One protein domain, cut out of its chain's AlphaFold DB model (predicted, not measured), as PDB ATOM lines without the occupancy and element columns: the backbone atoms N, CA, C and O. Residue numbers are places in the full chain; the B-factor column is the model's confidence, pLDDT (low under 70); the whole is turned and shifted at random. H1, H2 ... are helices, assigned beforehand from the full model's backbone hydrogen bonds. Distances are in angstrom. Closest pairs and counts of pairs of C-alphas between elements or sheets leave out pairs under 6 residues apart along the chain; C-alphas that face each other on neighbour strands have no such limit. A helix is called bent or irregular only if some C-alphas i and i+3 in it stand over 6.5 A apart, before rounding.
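This is residues 28 to 140 of the 183 residues of the protein "Rab-GAP TBC domain-containing protein" of Steinernema carpocapsae (UniProt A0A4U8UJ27). Two long helices, H1 and H3, run opposite ways in a loose frame bridged by H5, which packs on part of each. H4 folds back on the last part of H3 as a helical hairpin, H6 lies at one end of the frame, and the short H2 with the long link before it lies towards the other, where residues 48 to 59 stick out. The printed part has 113 residues with six named helices, H1 to H6 in chain order, and no named strand: all helix. It is loose and elongated, with a radius of gyration of the C-alphas of 17.0 A and spans of 48 by 31 by 27 A.

H1, residues 33 to 56, begins at C-alpha 33 (-24.603, -8.144, -7.875) and is 36.2 A long. H2 is residues 72 to 75, 4.9 A. H3, residues 79 to 100, is 31.3 A long, with a kink of 30 degrees near residue 94; it is irregular, but only just, C-alphas 93 and 96 being 6.8 A apart. H4 is residues 108 to 116, 12.4 A. H5, residues 120 to 130, 14.8 A, is irregular: C-alphas 121 and 124 are 7.6 A apart. H6, residues 133 to 139, 10.0 A, ends at C-alpha 139 (-27.379, -31.361, -24.738).

H1 touches H5 with residues 36 to 40 alone, at a steep tilt of 51 degrees, opposite ways; the closest C-alphas, of Leu 40 and Ala 121, are 6.1 A apart. H1 and H3 are near each other, with 6 pairs of C-alphas within 10 A. H2 and H3 meet only through their link. H3 touches H5 with residues 87 to 91 alone, the same way, at 38 degrees, only just steep; the closest C-alphas, of Asp 87 and Asn 120, are 6.7 A apart. The hairpin H3 and H4 only just touch, with 3 pairs of C-alphas within 8 A, closest Ile 97 and Val 110 at 6.4 A. H5 and H6 are close but not clearly touching. Every O i to N i+4 pair is within hydrogen-bond range in H4 and H6, against 18 of 20 in H1, 16 of 18 in H3 and 3 of 7 in H5, which has 5 of 8 O i to N i+3 pairs within range; H2 is too short for an i+4 pair.

The C-alphas farthest apart, of Ser 73 and Gln 139, are 49.6 A apart. The printed part has no cut; the link from H1 to H2, residues 57 to 71, is long. Mean pLDDT of the printed part is 73.5, with 38 residues under 70, among them 46 to 59 and 71 to 85.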
ATOM      1  N   LEU A  28     -27.279  -9.864 -12.522       59.75
ATOM      2  CA  LEU A  28     -26.408 -10.283 -13.602       59.75
ATOM      3  C   LEU A  28     -26.790 -11.700 -14.027       59.75
ATOM      4  O   LEU A  28     -26.310 -12.673 -13.453       59.75
ATOM      5  N   ASN A  29     -27.681 -11.821 -15.015       59.03
ATOM      6  CA  ASN A  29     -28.022 -13.098 -15.666       59.03
ATOM      7  C   ASN A  29     -28.288 -14.261 -14.685       59.03
ATOM      8  O   ASN A  29     -27.834 -15.390 -14.883       59.03
ATOM      9  N   GLY A  30     -29.026 -13.956 -13.611       61.19
ATOM     10  CA  GLY A  30     -29.433 -14.902 -12.567       61.19
ATOM     11  C   GLY A  30     -28.632 -14.834 -11.263       61.19
ATOM     12  O   GLY A  30     -29.063 -15.431 -10.284       61.19
ATOM     13  N   LEU A  31     -27.526 -14.090 -11.214       64.75
ATOM     14  CA  LEU A  31     -26.737 -13.875 -10.001       64.75
ATOM     15  C   LEU A  31     -26.902 -12.429  -9.512       64.75
ATOM     16  O   LEU A  31     -26.783 -11.497 -10.312       64.75
ATOM     17  N   LYS A  32     -27.204 -12.196  -8.229       74.12
ATOM     18  CA  LYS A  32     -27.344 -10.816  -7.735       74.12
ATOM     19  C   LYS A  32     -25.960 -10.180  -7.680       74.12
ATOM     20  O   LYS A  32     -25.002 -10.814  -7.251       74.12
ATOM     21  N   ILE A  33     -25.857  -8.902  -8.049       70.56
ATOM     22  CA  ILE A  33     -24.603  -8.144  -7.875       70.56
ATOM     23  C   ILE A  33     -24.134  -8.208  -6.412       70.56
ATOM     24  O   ILE A  33     -22.940  -8.333  -6.153       70.56
ATOM     25  N   GLU A  34     -25.070  -8.228  -5.462       71.94
ATOM     26  CA  GLU A  34     -24.754  -8.406  -4.043       71.94
ATOM     27  C   GLU A  34     -24.175  -9.782  -3.703       71.94
ATOM     28  O   GLU A  34     -23.330  -9.877  -2.819       71.94
ATOM     29  N   ASP A  35     -24.543 -10.841  -4.430       74.94
ATOM     30  CA  ASP A  35     -23.936 -12.164  -4.248       74.94
ATOM     31  C   ASP A  35     -22.470 -12.149  -4.709       74.94
ATOM     32  O   ASP A  35     -21.610 -12.756  -4.069       74.94
ATOM     33  N   ILE A  36     -22.161 -11.401  -5.778       70.81
ATOM     34  CA  ILE A  36     -20.785 -11.204  -6.258       70.81
ATOM     35  C   ILE A  36     -19.984 -10.383  -5.250       70.81
ATOM     36  O   ILE A  36     -18.894 -10.795  -4.865       70.81
ATOM     37  N   ARG A  37     -20.530  -9.263  -4.762       73.94
ATOM     38  CA  ARG A  37     -19.888  -8.425  -3.733       73.94
ATOM     39  C   ARG A  37     -19.671  -9.184  -2.425       73.94
ATOM     40  O   ARG A  37     -18.609  -9.077  -1.814       73.94
ATOM     41  N   LYS A  38     -20.639 -10.004  -2.012       78.44
ATOM     42  CA  LYS A  38     -20.505 -10.903  -0.860       78.44
ATOM     43  C   LYS A  38     -19.414 -11.945  -1.099       78.44
ATOM     44  O   LYS A  38     -18.610 -12.180  -0.205       78.44
ATOM     45  N   ARG A  39     -19.338 -12.543  -2.293       70.75
ATOM     46  CA  ARG A  39     -18.282 -13.509  -2.634       70.75
ATOM     47  C   ARG A  39     -16.902 -12.860  -2.685       70.75
ATOM     48  O   ARG A  39     -15.963 -13.443  -2.164       70.75
ATOM     49  N   LEU A  40     -16.793 -11.643  -3.212       70.19
ATOM     50  CA  LEU A  40     -15.583 -10.820  -3.149       70.19
ATOM     51  C   LEU A  40     -15.120 -10.600  -1.705       70.19
ATOM     52  O   LEU A  40     -13.937 -10.764  -1.406       70.19
ATOM     53  N   ARG A  41     -16.056 -10.299  -0.799       75.69
ATOM     54  CA  ARG A  41     -15.772 -10.185   0.636       75.69
ATOM     55  C   ARG A  41     -15.272 -11.508   1.224       75.69
ATOM     56  O   ARG A  41     -14.227 -11.504   1.856       75.69
ATOM     57  N   ILE A  42     -15.947 -12.626   0.945       73.94
ATOM     58  CA  ILE A  42     -15.534 -13.966   1.405       73.94
ATOM     59  C   ILE A  42     -14.136 -14.330   0.884       73.94
ATOM     60  O   ILE A  42     -13.315 -14.837   1.640       73.94
ATOM     61  N   ILE A  43     -13.836 -14.056  -0.390       67.19
ATOM     62  CA  ILE A  43     -12.505 -14.288  -0.974       67.19
ATOM     63  C   ILE A  43     -11.456 -13.433  -0.253       67.19
ATOM     64  O   ILE A  43     -10.374 -13.925   0.059       67.19
ATOM     65  N   SER A  44     -11.770 -12.169   0.038       69.44
ATOM     66  CA  SER A  44     -10.894 -11.276   0.804       69.44
ATOM     67  C   SER A  44     -10.630 -11.808   2.219       69.44
ATOM     68  O   SER A  44      -9.478 -11.895   2.638       69.44
ATOM     69  N   GLU A  45     -11.678 -12.233   2.928       73.12
ATOM     70  CA  GLU A  45     -11.595 -12.823   4.270       73.12
ATOM     71  C   GLU A  45     -10.783 -14.122   4.271       73.12
ATOM     72  O   GLU A  45      -9.866 -14.266   5.076       73.12
ATOM     73  N   TYR A  46     -11.044 -15.036   3.331       66.69
ATOM     74  CA  TYR A  46     -10.287 -16.279   3.177       66.69
ATOM     75  C   TYR A  46      -8.796 -16.007   2.948       66.69
ATOM     76  O   TYR A  46      -7.953 -16.600   3.615       66.69
ATOM     77  N   LYS A  47      -8.462 -15.058   2.063       65.19
ATOM     78  CA  LYS A  47      -7.071 -14.648   1.813       65.19
ATOM     79  C   LYS A  47      -6.410 -14.041   3.055       65.19
ATOM     80  O   LYS A  47      -5.236 -14.300   3.305       65.19
ATOM     81  N   ASN A  48      -7.142 -13.253   3.842       67.38
ATOM     82  CA  ASN A  48      -6.622 -12.676   5.085       67.38
ATOM     83  C   ASN A  48      -6.392 -13.751   6.157       67.38
ATOM     84  O   ASN A  48      -5.333 -13.775   6.780       67.38
ATOM     85  N   ASN A  49      -7.336 -14.679   6.319       63.50
ATOM     86  CA  ASN A  49      -7.212 -15.811   7.238       63.50
ATOM     87  C   ASN A  49      -6.057 -16.733   6.836       63.50
ATOM     88  O   ASN A  49      -5.309 -17.203   7.685       63.50
ATOM     89  N   GLN A  50      -5.846 -16.930   5.537       60.06
ATOM     90  CA  GLN A  50      -4.704 -17.672   5.029       60.06
ATOM     91  C   GLN A  50      -3.364 -16.994   5.341       60.06
ATOM     92  O   GLN A  50      -2.428 -17.681   5.740       60.06
ATOM     93  N   LYS A  51      -3.273 -15.661   5.218       58.78
ATOM     94  CA  LYS A  51      -2.081 -14.906   5.639       58.78
ATOM     95  C   LYS A  51      -1.793 -15.105   7.132       58.78
ATOM     96  O   LYS A  51      -0.637 -15.231   7.504       58.78
ATOM     97  N   LEU A  52      -2.829 -15.187   7.970       55.19
ATOM     98  CA  LEU A  52      -2.684 -15.473   9.402       55.19
ATOM     99  C   LEU A  52      -2.180 -16.904   9.671       55.19
ATOM    100  O   LEU A  52      -1.320 -17.079  10.529       55.19
ATOM    101  N   CYS A  53      -2.652 -17.908   8.923       46.59
ATOM    102  CA  CYS A  53      -2.210 -19.303   9.066       46.59
ATOM    103  C   CYS A  53      -0.750 -19.541   8.636       46.59
ATOM    104  O   CYS A  53      -0.114 -20.464   9.135       46.59
ATOM    105  N   LEU A  54      -0.211 -18.727   7.721       51.50
ATOM    106  CA  LEU A  54       1.179 -18.826   7.247       51.50
ATOM    107  C   LEU A  54       2.202 -18.219   8.221       51.50
ATOM    108  O   LEU A  54       3.396 -18.472   8.090       51.50
ATOM    109  N   ASN A  55       1.751 -17.495   9.249       50.66
ATOM    110  CA  ASN A  55       2.620 -16.954  10.299       50.66
ATOM    111  C   ASN A  55       3.154 -18.042  11.264       50.66
ATOM    112  O   ASN A  55       3.800 -17.714  12.256       50.66
ATOM    113  N   GLY A  56       2.856 -19.324  11.002       48.22
ATOM    114  CA  GLY A  56       3.157 -20.477  11.856       48.22
ATOM    115  C   GLY A  56       4.215 -21.460  11.336       48.22
ATOM    116  O   GLY A  56       4.259 -22.562  11.864       48.22
ATOM    117  N   SER A  57       5.072 -21.072  10.375       57.06
ATOM    118  CA  SER A  57       6.168 -21.861   9.752       57.06
ATOM    119  C   SER A  57       5.844 -22.453   8.370       57.06
ATOM    120  O   SER A  57       5.194 -23.489   8.284       57.06
ATOM    121  N   THR A  58       6.340 -21.790   7.310       56.53
ATOM    122  CA  THR A  58       6.892 -22.362   6.056       56.53
ATOM    123  C   THR A  58       7.596 -21.245   5.260       56.53
ATOM    124  O   THR A  58       6.966 -20.229   4.988       56.53
ATOM    125  N   ASP A  59       8.841 -21.446   4.808       67.12
ATOM    126  CA  ASP A  59       9.626 -20.485   3.993       67.12
ATOM    127  C   ASP A  59       9.028 -20.159   2.604       67.12
ATOM    128  O   ASP A  59       9.498 -19.260   1.904       67.12
ATOM    129  N   LYS A  60       7.996 -20.892   2.167       73.50
ATOM    130  CA  LYS A  60       7.404 -20.750   0.830       73.50
ATOM    131  C   LYS A  60       6.331 -19.665   0.802       73.50
ATOM    132  O   LYS A  60       5.380 -19.685   1.584       73.50
ATOM    133  N   VAL A  61       6.425 -18.783  -0.187       78.31
ATOM    134  CA  VAL A  61       5.408 -17.765  -0.470       78.31
ATOM    135  C   VAL A  61       4.638 -18.162  -1.717       78.31
ATOM    136  O   VAL A  61       5.236 -18.537  -2.719       78.31
ATOM    137  N   TYR A  62       3.311 -18.049  -1.658       79.12
ATOM    138  CA  TYR A  62       2.411 -18.391  -2.752       79.12
ATOM    139  C   TYR A  62       1.668 -17.176  -3.316       79.12
ATOM    140  O   TYR A  62       1.381 -16.218  -2.593       79.12
ATOM    141  N   ASP A  63       1.320 -17.230  -4.601       79.88
ATOM    142  CA  ASP A  63       0.488 -16.226  -5.252       79.88
ATOM    143  C   ASP A  63      -1.012 -16.373  -4.919       79.88
ATOM    144  O   ASP A  63      -1.436 -17.223  -4.132       79.88
ATOM    145  N   ASP A  64      -1.841 -15.525  -5.537       76.88
ATOM    146  CA  ASP A  64      -3.297 -15.527  -5.353       76.88
ATOM    147  C   ASP A  64      -3.983 -16.834  -5.791       76.88
ATOM    148  O   ASP A  64      -5.143 -17.051  -5.428       76.88
ATOM    149  N   TYR A  65      -3.295 -17.676  -6.565       82.12
ATOM    150  CA  TYR A  65      -3.786 -18.961  -7.049       82.12
ATOM    151  C   TYR A  65      -3.207 -20.140  -6.265       82.12
ATOM    152  O   TYR A  65      -3.870 -21.165  -6.195       82.12
ATOM    153  N   GLY A  66      -2.071 -19.970  -5.581       81.44
ATOM    154  CA  GLY A  66      -1.419 -21.010  -4.787       81.44
ATOM    155  C   GLY A  66      -0.106 -21.523  -5.383       81.44
ATOM    156  O   GLY A  66       0.389 -22.548  -4.919       81.44
ATOM    157  N   PHE A  67       0.470 -20.838  -6.376       84.38
ATOM    158  CA  PHE A  67       1.778 -21.162  -6.954       84.38
ATOM    159  C   PHE A  67       2.915 -20.519  -6.167       84.38
ATOM    160  O   PHE A  67       2.785 -19.371  -5.746       84.38
ATOM    161  N   VAL A  68       4.023 -21.243  -5.984       84.31
ATOM    162  CA  VAL A  68       5.214 -20.722  -5.294       84.31
ATOM    163  C   VAL A  68       5.818 -19.559  -6.073       84.31
ATOM    164  O   VAL A  68       5.875 -19.566  -7.301       84.31
ATOM    165  N   ILE A  69       6.266 -18.557  -5.330       80.69
ATOM    166  CA  ILE A  69       6.973 -17.389  -5.828       80.69
ATOM    167  C   ILE A  69       8.433 -17.523  -5.406       80.69
ATOM    168  O   ILE A  69       8.769 -17.284  -4.248       80.69
ATOM    169  N   ASP A  70       9.301 -17.858  -6.358       72.00
ATOM    170  CA  ASP A  70      10.724 -18.101  -6.081       72.00
ATOM    171  C   ASP A  70      11.484 -16.826  -5.663       72.00
ATOM    172  O   ASP A  70      12.457 -16.891  -4.920       72.00
ATOM    173  N   ASN A  71      11.016 -15.647  -6.090       67.44
ATOM    174  CA  ASN A  71      11.616 -14.346  -5.775       67.44
ATOM    175  C   ASN A  71      10.652 -13.469  -4.969       67.44
ATOM    176  O   ASN A  71      10.016 -12.556  -5.507       67.44
ATOM    177  N   TYR A  72      10.538 -13.735  -3.666       61.31
ATOM    178  CA  TYR A  72       9.612 -13.009  -2.791       61.31
ATOM    179  C   TYR A  72       9.855 -11.495  -2.764       61.31
ATOM    180  O   TYR A  72       8.898 -10.723  -2.808       61.31
ATOM    181  N   SER A  73      11.118 -11.058  -2.792       58.53
ATOM    182  CA  SER A  73      11.498  -9.637  -2.829       58.53
ATOM    183  C   SER A  73      11.009  -8.900  -4.084       58.53
ATOM    184  O   SER A  73      10.785  -7.694  -4.035       58.53
ATOM    185  N   ALA A  74      10.774  -9.607  -5.196       55.50
ATOM    186  CA  ALA A  74      10.157  -9.046  -6.401       55.50
ATOM    187  C   ALA A  74       8.613  -9.043  -6.337       55.50
ATOM    188  O   ALA A  74       7.958  -8.312  -7.087       55.50
ATOM    189  N   TYR A  75       8.020  -9.852  -5.452       55.34
ATOM    190  CA  TYR A  75       6.574 -10.043  -5.332       55.34
ATOM    191  C   TYR A  75       5.925  -9.227  -4.207       55.34
ATOM    192  O   TYR A  75       4.812  -8.724  -4.408       55.34
ATOM    193  N   GLU A  76       6.607  -9.023  -3.071       53.34
ATOM    194  CA  GLU A  76       6.293  -7.953  -2.106       53.34
ATOM    195  C   GLU A  76       6.709  -6.594  -2.658       53.34
ATOM    196  O   GLU A  76       7.539  -5.862  -2.136       53.34
ATOM    197  N   ASN A  77       6.082  -6.246  -3.762       52.41
ATOM    198  CA  ASN A  77       6.120  -4.921  -4.324       52.41
ATOM    199  C   ASN A  77       4.691  -4.347  -4.131       52.41
ATOM    200  O   ASN A  77       3.728  -5.128  -4.027       52.41
ATOM    201  N   PRO A  78       4.476  -3.017  -4.113       52.59
ATOM    202  CA  PRO A  78       3.156  -2.367  -4.052       52.59
ATOM    203  C   PRO A  78       2.119  -2.945  -5.034       52.59
ATOM    204  O   PRO A  78       0.915  -2.782  -4.848       52.59
ATOM    205  N   PHE A  79       2.588  -3.686  -6.036       53.75
ATOM    206  CA  PHE A  79       1.859  -4.556  -6.945       53.75
ATOM    207  C   PHE A  79       0.846  -5.511  -6.300       53.75
ATOM    208  O   PHE A  79      -0.173  -5.768  -6.927       53.75
ATOM    209  N   SER A  80       1.036  -6.077  -5.102       57.97
ATOM    210  CA  SER A  80       0.017  -6.981  -4.513       57.97
ATOM    211  C   SER A  80      -1.248  -6.226  -4.068       57.97
ATOM    212  O   SER A  80      -2.367  -6.620  -4.399       57.97
ATOM    213  N   VAL A  81      -1.082  -5.084  -3.396       60.94
ATOM    214  CA  VAL A  81      -2.182  -4.189  -3.003       60.94
ATOM    215  C   VAL A  81      -2.772  -3.486  -4.228       60.94
ATOM    216  O   VAL A  81      -3.994  -3.403  -4.359       60.94
ATOM    217  N   GLN A  82      -1.926  -3.041  -5.161       63.81
ATOM    218  CA  GLN A  82      -2.361  -2.468  -6.436       63.81
ATOM    219  C   GLN A  82      -3.138  -3.483  -7.282       63.81
ATOM    220  O   GLN A  82      -4.149  -3.109  -7.862       63.81
ATOM    221  N   ARG A  83      -2.757  -4.770  -7.300       66.25
ATOM    222  CA  ARG A  83      -3.510  -5.838  -7.987       66.25
ATOM    223  C   ARG A  83      -4.909  -6.014  -7.407       66.25
ATOM    224  O   ARG A  83      -5.860  -6.097  -8.172       66.25
ATOM    225  N   LYS A  84      -5.057  -6.013  -6.078       65.94
ATOM    226  CA  LYS A  84      -6.378  -6.109  -5.428       65.94
ATOM    227  C   LYS A  84      -7.266  -4.901  -5.735       65.94
ATOM    228  O   LYS A  84      -8.448  -5.076  -6.017       65.94
ATOM    229  N   ARG A  85      -6.703  -3.685  -5.701       68.12
ATOM    230  CA  ARG A  85      -7.420  -2.458  -6.094       68.12
ATOM    231  C   ARG A  85      -7.829  -2.504  -7.564       68.12
ATOM    232  O   ARG A  85      -8.992  -2.280  -7.872       68.12
ATOM    233  N   LYS A  86      -6.902  -2.905  -8.433       73.69
ATOM    234  CA  LYS A  86      -7.137  -3.059  -9.867       73.69
ATOM    235  C   LYS A  86      -8.217  -4.097 -10.176       73.69
ATOM    236  O   LYS A  86      -9.080  -3.808 -10.984       73.69
ATOM    237  N   ASP A  87      -8.248  -5.246  -9.497       74.50
ATOM    238  CA  ASP A  87      -9.305  -6.255  -9.698       74.50
ATOM    239  C   ASP A  87     -10.696  -5.711  -9.326       74.50
ATOM    240  O   ASP A  87     -11.678  -5.981 -10.017       74.50
ATOM    241  N   HIS A  88     -10.781  -4.890  -8.272       73.88
ATOM    242  CA  HIS A  88     -12.019  -4.203  -7.900       73.88
ATOM    243  C   HIS A  88     -12.414  -3.125  -8.921       73.88
ATOM    244  O   HIS A  88     -13.571  -3.050  -9.329       73.88
ATOM    245  N   GLU A  89     -11.466  -2.288  -9.346       79.75
ATOM    246  CA  GLU A  89     -11.692  -1.266 -10.374       79.75
ATOM    247  C   GLU A  89     -12.117  -1.886 -11.707       79.75
ATOM    248  O   GLU A  89     -13.060  -1.415 -12.343       79.75
ATOM    249  N   ASP A  90     -11.465  -2.971 -12.116       80.06
ATOM    250  CA  ASP A  90     -11.808  -3.702 -13.324       80.06
ATOM    251  C   ASP A  90     -13.187  -4.355 -13.165       80.06
ATOM    252  O   ASP A  90     -14.021  -4.223 -14.058       80.06
ATOM    253  N   PHE A  91     -13.523  -4.942 -12.012       81.19
ATOM    254  CA  PHE A  91     -14.883  -5.430 -11.762       81.19
ATOM    255  C   PHE A  91     -15.953  -4.339 -11.949       81.19
ATOM    256  O   PHE A  91     -16.960  -4.587 -12.618       81.19
ATOM    257  N   GLU A  92     -15.734  -3.130 -11.431       81.62
ATOM    258  CA  GLU A  92     -16.670  -2.008 -11.596       81.62
ATOM    259  C   GLU A  92     -16.805  -1.575 -13.069       81.62
ATOM    260  O   GLU A  92     -17.924  -1.340 -13.536       81.62
ATOM    261  N   LYS A  93     -15.713  -1.575 -13.852       83.38
ATOM    262  CA  LYS A  93     -15.761  -1.348 -15.317       83.38
ATOM    263  C   LYS A  93     -16.550  -2.430 -16.053       83.38
ATOM    264  O   LYS A  93     -17.199  -2.154 -17.060       83.38
ATOM    265  N   TRP A  94     -16.522  -3.660 -15.549       83.69
ATOM    266  CA  TRP A  94     -17.216  -4.797 -16.143       83.69
ATOM    267  C   TRP A  94     -18.729  -4.816 -15.850       83.69
ATOM    268  O   TRP A  94     -19.496  -5.378 -16.636       83.69
ATOM    269  N   LEU A  95     -19.210  -4.157 -14.789       81.19
ATOM    270  CA  LEU A  95     -20.640  -4.074 -14.442       81.19
ATOM    271  C   LEU A  95     -21.574  -3.589 -15.572       81.19
ATOM    272  O   LEU A  95     -22.629  -4.205 -15.768       81.19
ATOM    273  N   PRO A  96     -21.284  -2.507 -16.317       83.06
ATOM    274  CA  PRO A  96     -22.133  -2.093 -17.434       83.06
ATOM    275  C   PRO A  96     -22.156  -3.121 -18.572       83.06
ATOM    276  O   PRO A  96     -23.229  -3.386 -19.119       83.06
ATOM    277  N   ILE A  97     -21.016  -3.745 -18.888       80.88
ATOM    278  CA  ILE A  97     -20.903  -4.794 -19.916       80.88
ATOM    279  C   ILE A  97     -21.777  -5.989 -19.525       80.88
ATOM    280  O   ILE A  97     -22.607  -6.461 -20.298       80.88
ATOM    281  N   PHE A  98     -21.682  -6.402 -18.265       75.38
ATOM    282  CA  PHE A  98     -22.502  -7.433 -17.644       75.38
ATOM    283  C   PHE A  98     -24.008  -7.173 -17.748       75.38
ATOM    284  O   PHE A  98     -24.765  -8.081 -18.096       75.38
ATOM    285  N   ARG A  99     -24.455  -5.940 -17.500       75.38
ATOM    286  CA  ARG A  99     -25.876  -5.563 -17.613       75.38
ATOM    287  C   ARG A  99     -26.389  -5.607 -19.055       75.38
ATOM    288  O   ARG A  99     -27.563  -5.915 -19.269       75.38
ATOM    289  N   LYS A 100     -25.537  -5.279 -20.029       74.81
ATOM    290  CA  LYS A 100     -25.878  -5.312 -21.461       74.81
ATOM    291  C   LYS A 100     -25.826  -6.722 -22.040       74.81
ATOM    292  O   LYS A 100     -26.595  -7.039 -22.943       74.81
ATOM    293  N   TRP A 101     -24.962  -7.578 -21.506       77.44
ATOM    294  CA  TRP A 101     -24.750  -8.926 -22.008       77.44
ATOM    295  C   TRP A 101     -25.878  -9.872 -21.583       77.44
ATOM    296  O   TRP A 101     -25.755 -10.612 -20.602       77.44
ATOM    297  N   LYS A 102     -26.991  -9.844 -22.318       70.88
ATOM    298  CA  LYS A 102     -28.196 -10.653 -22.058       70.88
ATOM    299  C   LYS A 102     -28.169 -12.014 -22.753       70.88
ATOM    300  O   LYS A 102     -28.613 -12.995 -22.168       70.88
ATOM    301  N   ASP A 103     -27.557 -12.086 -23.928       69.56
ATOM    302  CA  ASP A 103     -27.542 -13.303 -24.741       69.56
ATOM    303  C   ASP A 103     -26.346 -14.211 -24.430       69.56
ATOM    304  O   ASP A 103     -25.346 -13.793 -23.849       69.56
ATOM    305  N   ASP A 104     -26.433 -15.484 -24.819       64.69
ATOM    306  CA  ASP A 104     -25.334 -16.449 -24.658       64.69
ATOM    307  C   ASP A 104     -24.184 -16.223 -25.656       64.69
ATOM    308  O   ASP A 104     -23.119 -16.825 -25.517       64.69
ATOM    309  N   LYS A 105     -24.376 -15.353 -26.656       68.94
ATOM    310  CA  LYS A 105     -23.326 -14.927 -27.587       68.94
ATOM    311  C   LYS A 105     -22.714 -13.606 -27.102       68.94
ATOM    312  O   LYS A 105     -23.474 -12.693 -26.774       68.94
ATOM    313  N   PRO A 106     -21.377 -13.487 -27.026       70.06
ATOM    314  CA  PRO A 106     -20.743 -12.218 -26.695       70.06
ATOM    315  C   PRO A 106     -20.967 -11.215 -27.838       70.06
ATOM    316  O   PRO A 106     -20.827 -11.566 -29.008       70.06
ATOM    317  N   SER A 107     -21.327  -9.974 -27.504       78.75
ATOM    318  CA  SER A 107     -21.256  -8.855 -28.451       78.75
ATOM    319  C   SER A 107     -19.793  -8.453 -28.700       78.75
ATOM    320  O   SER A 107     -18.886  -8.942 -28.016       78.75
ATOM    321  N   ASN A 108     -19.551  -7.535 -29.641       81.81
ATOM    322  CA  ASN A 108     -18.209  -6.984 -29.873       81.81
ATOM    323  C   ASN A 108     -17.637  -6.356 -28.588       81.81
ATOM    324  O   ASN A 108     -16.548  -6.742 -28.174       81.81
ATOM    325  N   ASP A 109     -18.426  -5.535 -27.883       80.38
ATOM    326  CA  ASP A 109     -18.047  -4.922 -26.596       80.38
ATOM    327  C   ASP A 109     -17.633  -5.954 -25.533       80.38
ATOM    328  O   ASP A 109     -16.700  -5.745 -24.761       80.38
ATOM    329  N   VAL A 110     -18.340  -7.090 -25.469       82.25
ATOM    330  CA  VAL A 110     -18.010  -8.170 -24.528       82.25
ATOM    331  C   VAL A 110     -16.702  -8.839 -24.930       82.25
ATOM    332  O   VAL A 110     -15.883  -9.143 -24.069       82.25
ATOM    333  N   SER A 111     -16.509  -9.083 -26.224       85.69
ATOM    334  CA  SER A 111     -15.311  -9.745 -26.740       85.69
ATOM    335  C   SER A 111     -14.064  -8.905 -26.465       85.69
ATOM    336  O   SER A 111     -13.091  -9.422 -25.926       85.69
ATOM    337  N   GLU A 112     -14.118  -7.603 -26.740       87.62
ATOM    338  CA  GLU A 112     -13.026  -6.661 -26.466       87.62
ATOM    339  C   GLU A 112     -12.686  -6.584 -24.969       87.62
ATOM    340  O   GLU A 112     -11.515  -6.642 -24.580       87.62
ATOM    341  N   ALA A 113     -13.708  -6.556 -24.107       86.25
ATOM    342  CA  ALA A 113     -13.505  -6.603 -22.663       86.25
ATOM    343  C   ALA A 113     -12.836  -7.914 -22.221       86.25
ATOM    344  O   ALA A 113     -11.892  -7.887 -21.435       86.25
ATOM    345  N   VAL A 114     -13.271  -9.062 -22.754       88.19
ATOM    346  CA  VAL A 114     -12.656 -10.370 -22.464       88.19
ATOM    347  C   VAL A 114     -11.186 -10.392 -22.874       88.19
ATOM    348  O   VAL A 114     -10.367 -10.860 -22.083       88.19
ATOM    349  N   TYR A 115     -10.840  -9.855 -24.049       88.69
ATOM    350  CA  TYR A 115      -9.448  -9.732 -24.494       88.69
ATOM    351  C   TYR A 115      -8.615  -8.822 -23.587       88.69
ATOM    352  O   TYR A 115      -7.440  -9.099 -23.360       88.69
ATOM    353  N   SER A 116      -9.231  -7.789 -23.009       87.19
ATOM    354  CA  SER A 116      -8.590  -6.918 -22.014       87.19
ATOM    355  C   SER A 116      -8.380  -7.602 -20.655       87.19
ATOM    356  O   SER A 116      -7.579  -7.140 -19.844       87.19
ATOM    357  N   GLY A 117      -9.066  -8.721 -20.411       86.75
ATOM    358  CA  GLY A 117      -8.897  -9.567 -19.236       86.75
ATOM    359  C   GLY A 117     -10.125  -9.602 -18.329       86.75
ATOM    360  O   GLY A 117     -10.728  -8.583 -17.995       86.75
ATOM    361  N   VAL A 118     -10.478 -10.813 -17.887       86.81
ATOM    362  CA  VAL A 118     -11.599 -11.048 -16.965       86.81
ATOM    363  C   VAL A 118     -11.132 -10.886 -15.509       86.81
ATOM    364  O   VAL A 118     -10.209 -11.614 -15.104       86.81
ATOM    365  N   PRO A 119     -11.791 -10.022 -14.704       86.50
ATOM    366  CA  PRO A 119     -11.496  -9.850 -13.286       86.50
ATOM    367  C   PRO A 119     -11.584 -11.183 -12.555       86.50
ATOM    368  O   PRO A 119     -12.495 -11.978 -12.800       86.50
ATOM    369  N   ASN A 120     -10.650 -11.440 -11.649       82.00
ATOM    370  CA  ASN A 120     -10.543 -12.717 -10.953       82.00
ATOM    371  C   ASN A 120     -11.845 -13.061 -10.215       82.00
ATOM    372  O   ASN A 120     -12.359 -14.172 -10.325       82.00
ATOM    373  N   ALA A 121     -12.434 -12.052  -9.572       77.12
ATOM    374  CA  ALA A 121     -13.712 -12.079  -8.865       77.12
ATOM    375  C   ALA A 121     -14.882 -12.766  -9.590       77.12
ATOM    376  O   ALA A 121     -15.779 -13.319  -8.950       77.12
ATOM    377  N   VAL A 122     -14.914 -12.676 -10.921       79.69
ATOM    378  CA  VAL A 122     -16.063 -13.083 -11.744       79.69
ATOM    379  C   VAL A 122     -15.748 -14.206 -12.719       79.69
ATOM    380  O   VAL A 122     -16.656 -14.647 -13.422       79.69
ATOM    381  N   ARG A 123     -14.508 -14.717 -12.750       86.25
ATOM    382  CA  ARG A 123     -14.113 -15.817 -13.649       86.25
ATOM    383  C   ARG A 123     -14.996 -17.049 -13.476       86.25
ATOM    384  O   ARG A 123     -15.503 -17.553 -14.475       86.25
ATOM    385  N   ASP A 124     -15.286 -17.433 -12.231       81.75
ATOM    386  CA  ASP A 124     -16.174 -18.556 -11.882       81.75
ATOM    387  C   ASP A 124     -17.561 -18.463 -12.536       81.75
ATOM    388  O   ASP A 124     -18.196 -19.478 -12.821       81.75
ATOM    389  N   TYR A 125     -18.049 -17.246 -12.780       78.31
ATOM    390  CA  TYR A 125     -19.355 -17.007 -13.386       78.31
ATOM    391  C   TYR A 125     -19.264 -16.776 -14.889       78.31
ATOM    392  O   TYR A 125     -20.138 -17.214 -15.644       78.31
ATOM    393  N   LEU A 126     -18.212 -16.089 -15.332       83.38
ATOM    394  CA  LEU A 126     -18.093 -15.637 -16.705       83.38
ATOM    395  C   LEU A 126     -17.565 -16.716 -17.638       83.38
ATOM    396  O   LEU A 126     -18.112 -16.899 -18.726       83.38
ATOM    397  N   TRP A 127     -16.539 -17.456 -17.219       88.62
ATOM    398  CA  TRP A 127     -15.942 -18.501 -18.045       88.62
ATOM    399  C   TRP A 127     -16.946 -19.589 -18.421       88.62
ATOM    400  O   TRP A 127     -17.048 -19.888 -19.612       88.62
ATOM    401  N   PRO A 128     -17.783 -20.124 -17.505       86.38
ATOM    402  CA  PRO A 128     -18.794 -21.098 -17.901       86.38
ATOM    403  C   PRO A 128     -19.806 -20.553 -18.911       86.38
ATOM    404  O   PRO A 128     -20.367 -21.321 -19.690       86.38
ATOM    405  N   ARG A 129     -20.061 -19.240 -18.909       83.44
ATOM    406  CA  ARG A 129     -20.949 -18.605 -19.885       83.44
ATOM    407  C   ARG A 129     -20.274 -18.442 -21.242       83.44
ATOM    408  O   ARG A 129     -20.869 -18.842 -22.236       83.44
ATOM    409  N   LEU A 130     -19.042 -17.927 -21.275       86.19
ATOM    410  CA  LEU A 130     -18.226 -17.810 -22.493       86.19
ATOM    411  C   LEU A 130     -18.066 -19.162 -23.189       86.19
ATOM    412  O   LEU A 130     -18.273 -19.279 -24.391       86.19
ATOM    413  N   LEU A 131     -17.784 -20.198 -22.401       88.06
ATOM    414  CA  LEU A 131     -17.632 -21.577 -22.864       88.06
ATOM    415  C   LEU A 131     -18.975 -22.286 -23.090       88.06
ATOM    416  O   LEU A 131     -19.005 -23.474 -23.401       88.06
ATOM    417  N   ARG A 132     -20.101 -21.584 -22.905       86.62
ATOM    418  CA  ARG A 132     -21.466 -22.098 -23.094       86.62
ATOM    419  C   ARG A 132     -21.707 -23.423 -22.359       86.62
ATOM    420  O   ARG A 132     -22.464 -24.277 -22.817       86.62
ATOM    421  N   VAL A 133     -21.128 -23.580 -21.167       86.44
ATOM    422  CA  VAL A 133     -21.191 -24.808 -20.356       86.44
ATOM    423  C   VAL A 133     -22.635 -25.215 -20.075       86.44
ATOM    424  O   VAL A 133     -22.962 -26.398 -20.121       86.44
ATOM    425  N   LYS A 134     -23.537 -24.253 -19.832       82.69
ATOM    426  CA  LYS A 134     -24.971 -24.539 -19.639       82.69
ATOM    427  C   LYS A 134     -25.615 -25.158 -20.881       82.69
ATOM    428  O   LYS A 134     -26.462 -26.031 -20.735       82.69
ATOM    429  N   PHE A 135     -25.234 -24.712 -22.074       84.81
ATOM    430  CA  PHE A 135     -25.745 -25.252 -23.331       84.81
ATOM    431  C   PHE A 135     -25.234 -26.680 -23.550       84.81
ATOM    432  O   PHE A 135     -26.044 -27.579 -23.743       84.81
ATOM    433  N   VAL A 136     -23.926 -26.912 -23.394       85.31
ATOM    434  CA  VAL A 136     -23.325 -28.256 -23.501       85.31
ATOM    435  C   VAL A 136     -23.944 -29.222 -22.486       85.31
ATOM    436  O   VAL A 136     -24.337 -30.331 -22.832       85.31
ATOM    437  N   ARG A 137     -24.132 -28.785 -21.234       85.06
ATOM    438  CA  ARG A 137     -24.783 -29.597 -20.194       85.06
ATOM    439  C   ARG A 137     -26.244 -29.923 -20.493       85.06
ATOM    440  O   ARG A 137     -26.708 -30.951 -20.025       85.06
ATOM    441  N   LYS A 138     -26.963 -29.059 -21.217       84.06
ATOM    442  CA  LYS A 138     -28.350 -29.309 -21.639       84.06
ATOM    443  C   LYS A 138     -28.448 -30.283 -22.812       84.06
ATOM    444  O   LYS A 138     -29.493 -30.900 -22.968       84.06
ATOM    445  N   GLN A 139     -27.408 -30.389 -23.641       84.12
ATOM    446  CA  GLN A 139     -27.379 -31.361 -24.738       84.12
ATOM    447  C   GLN A 139     -27.229 -32.802 -24.231       84.12
ATOM    448  O   GLN A 139     -27.726 -33.723 -24.868       84.12
ATOM    449  N   GLY A 140     -26.559 -32.995 -23.092       78.00
ATOM    450  CA  GLY A 140     -26.466 -34.290 -22.417       78.00
ATOM    451  C   GLY A 140     -27.548 -34.502 -21.354       78.00
ATOM    452  O   GLY A 140     -28.243 -33.576 -20.938       78.00
TER     453      GLY A 140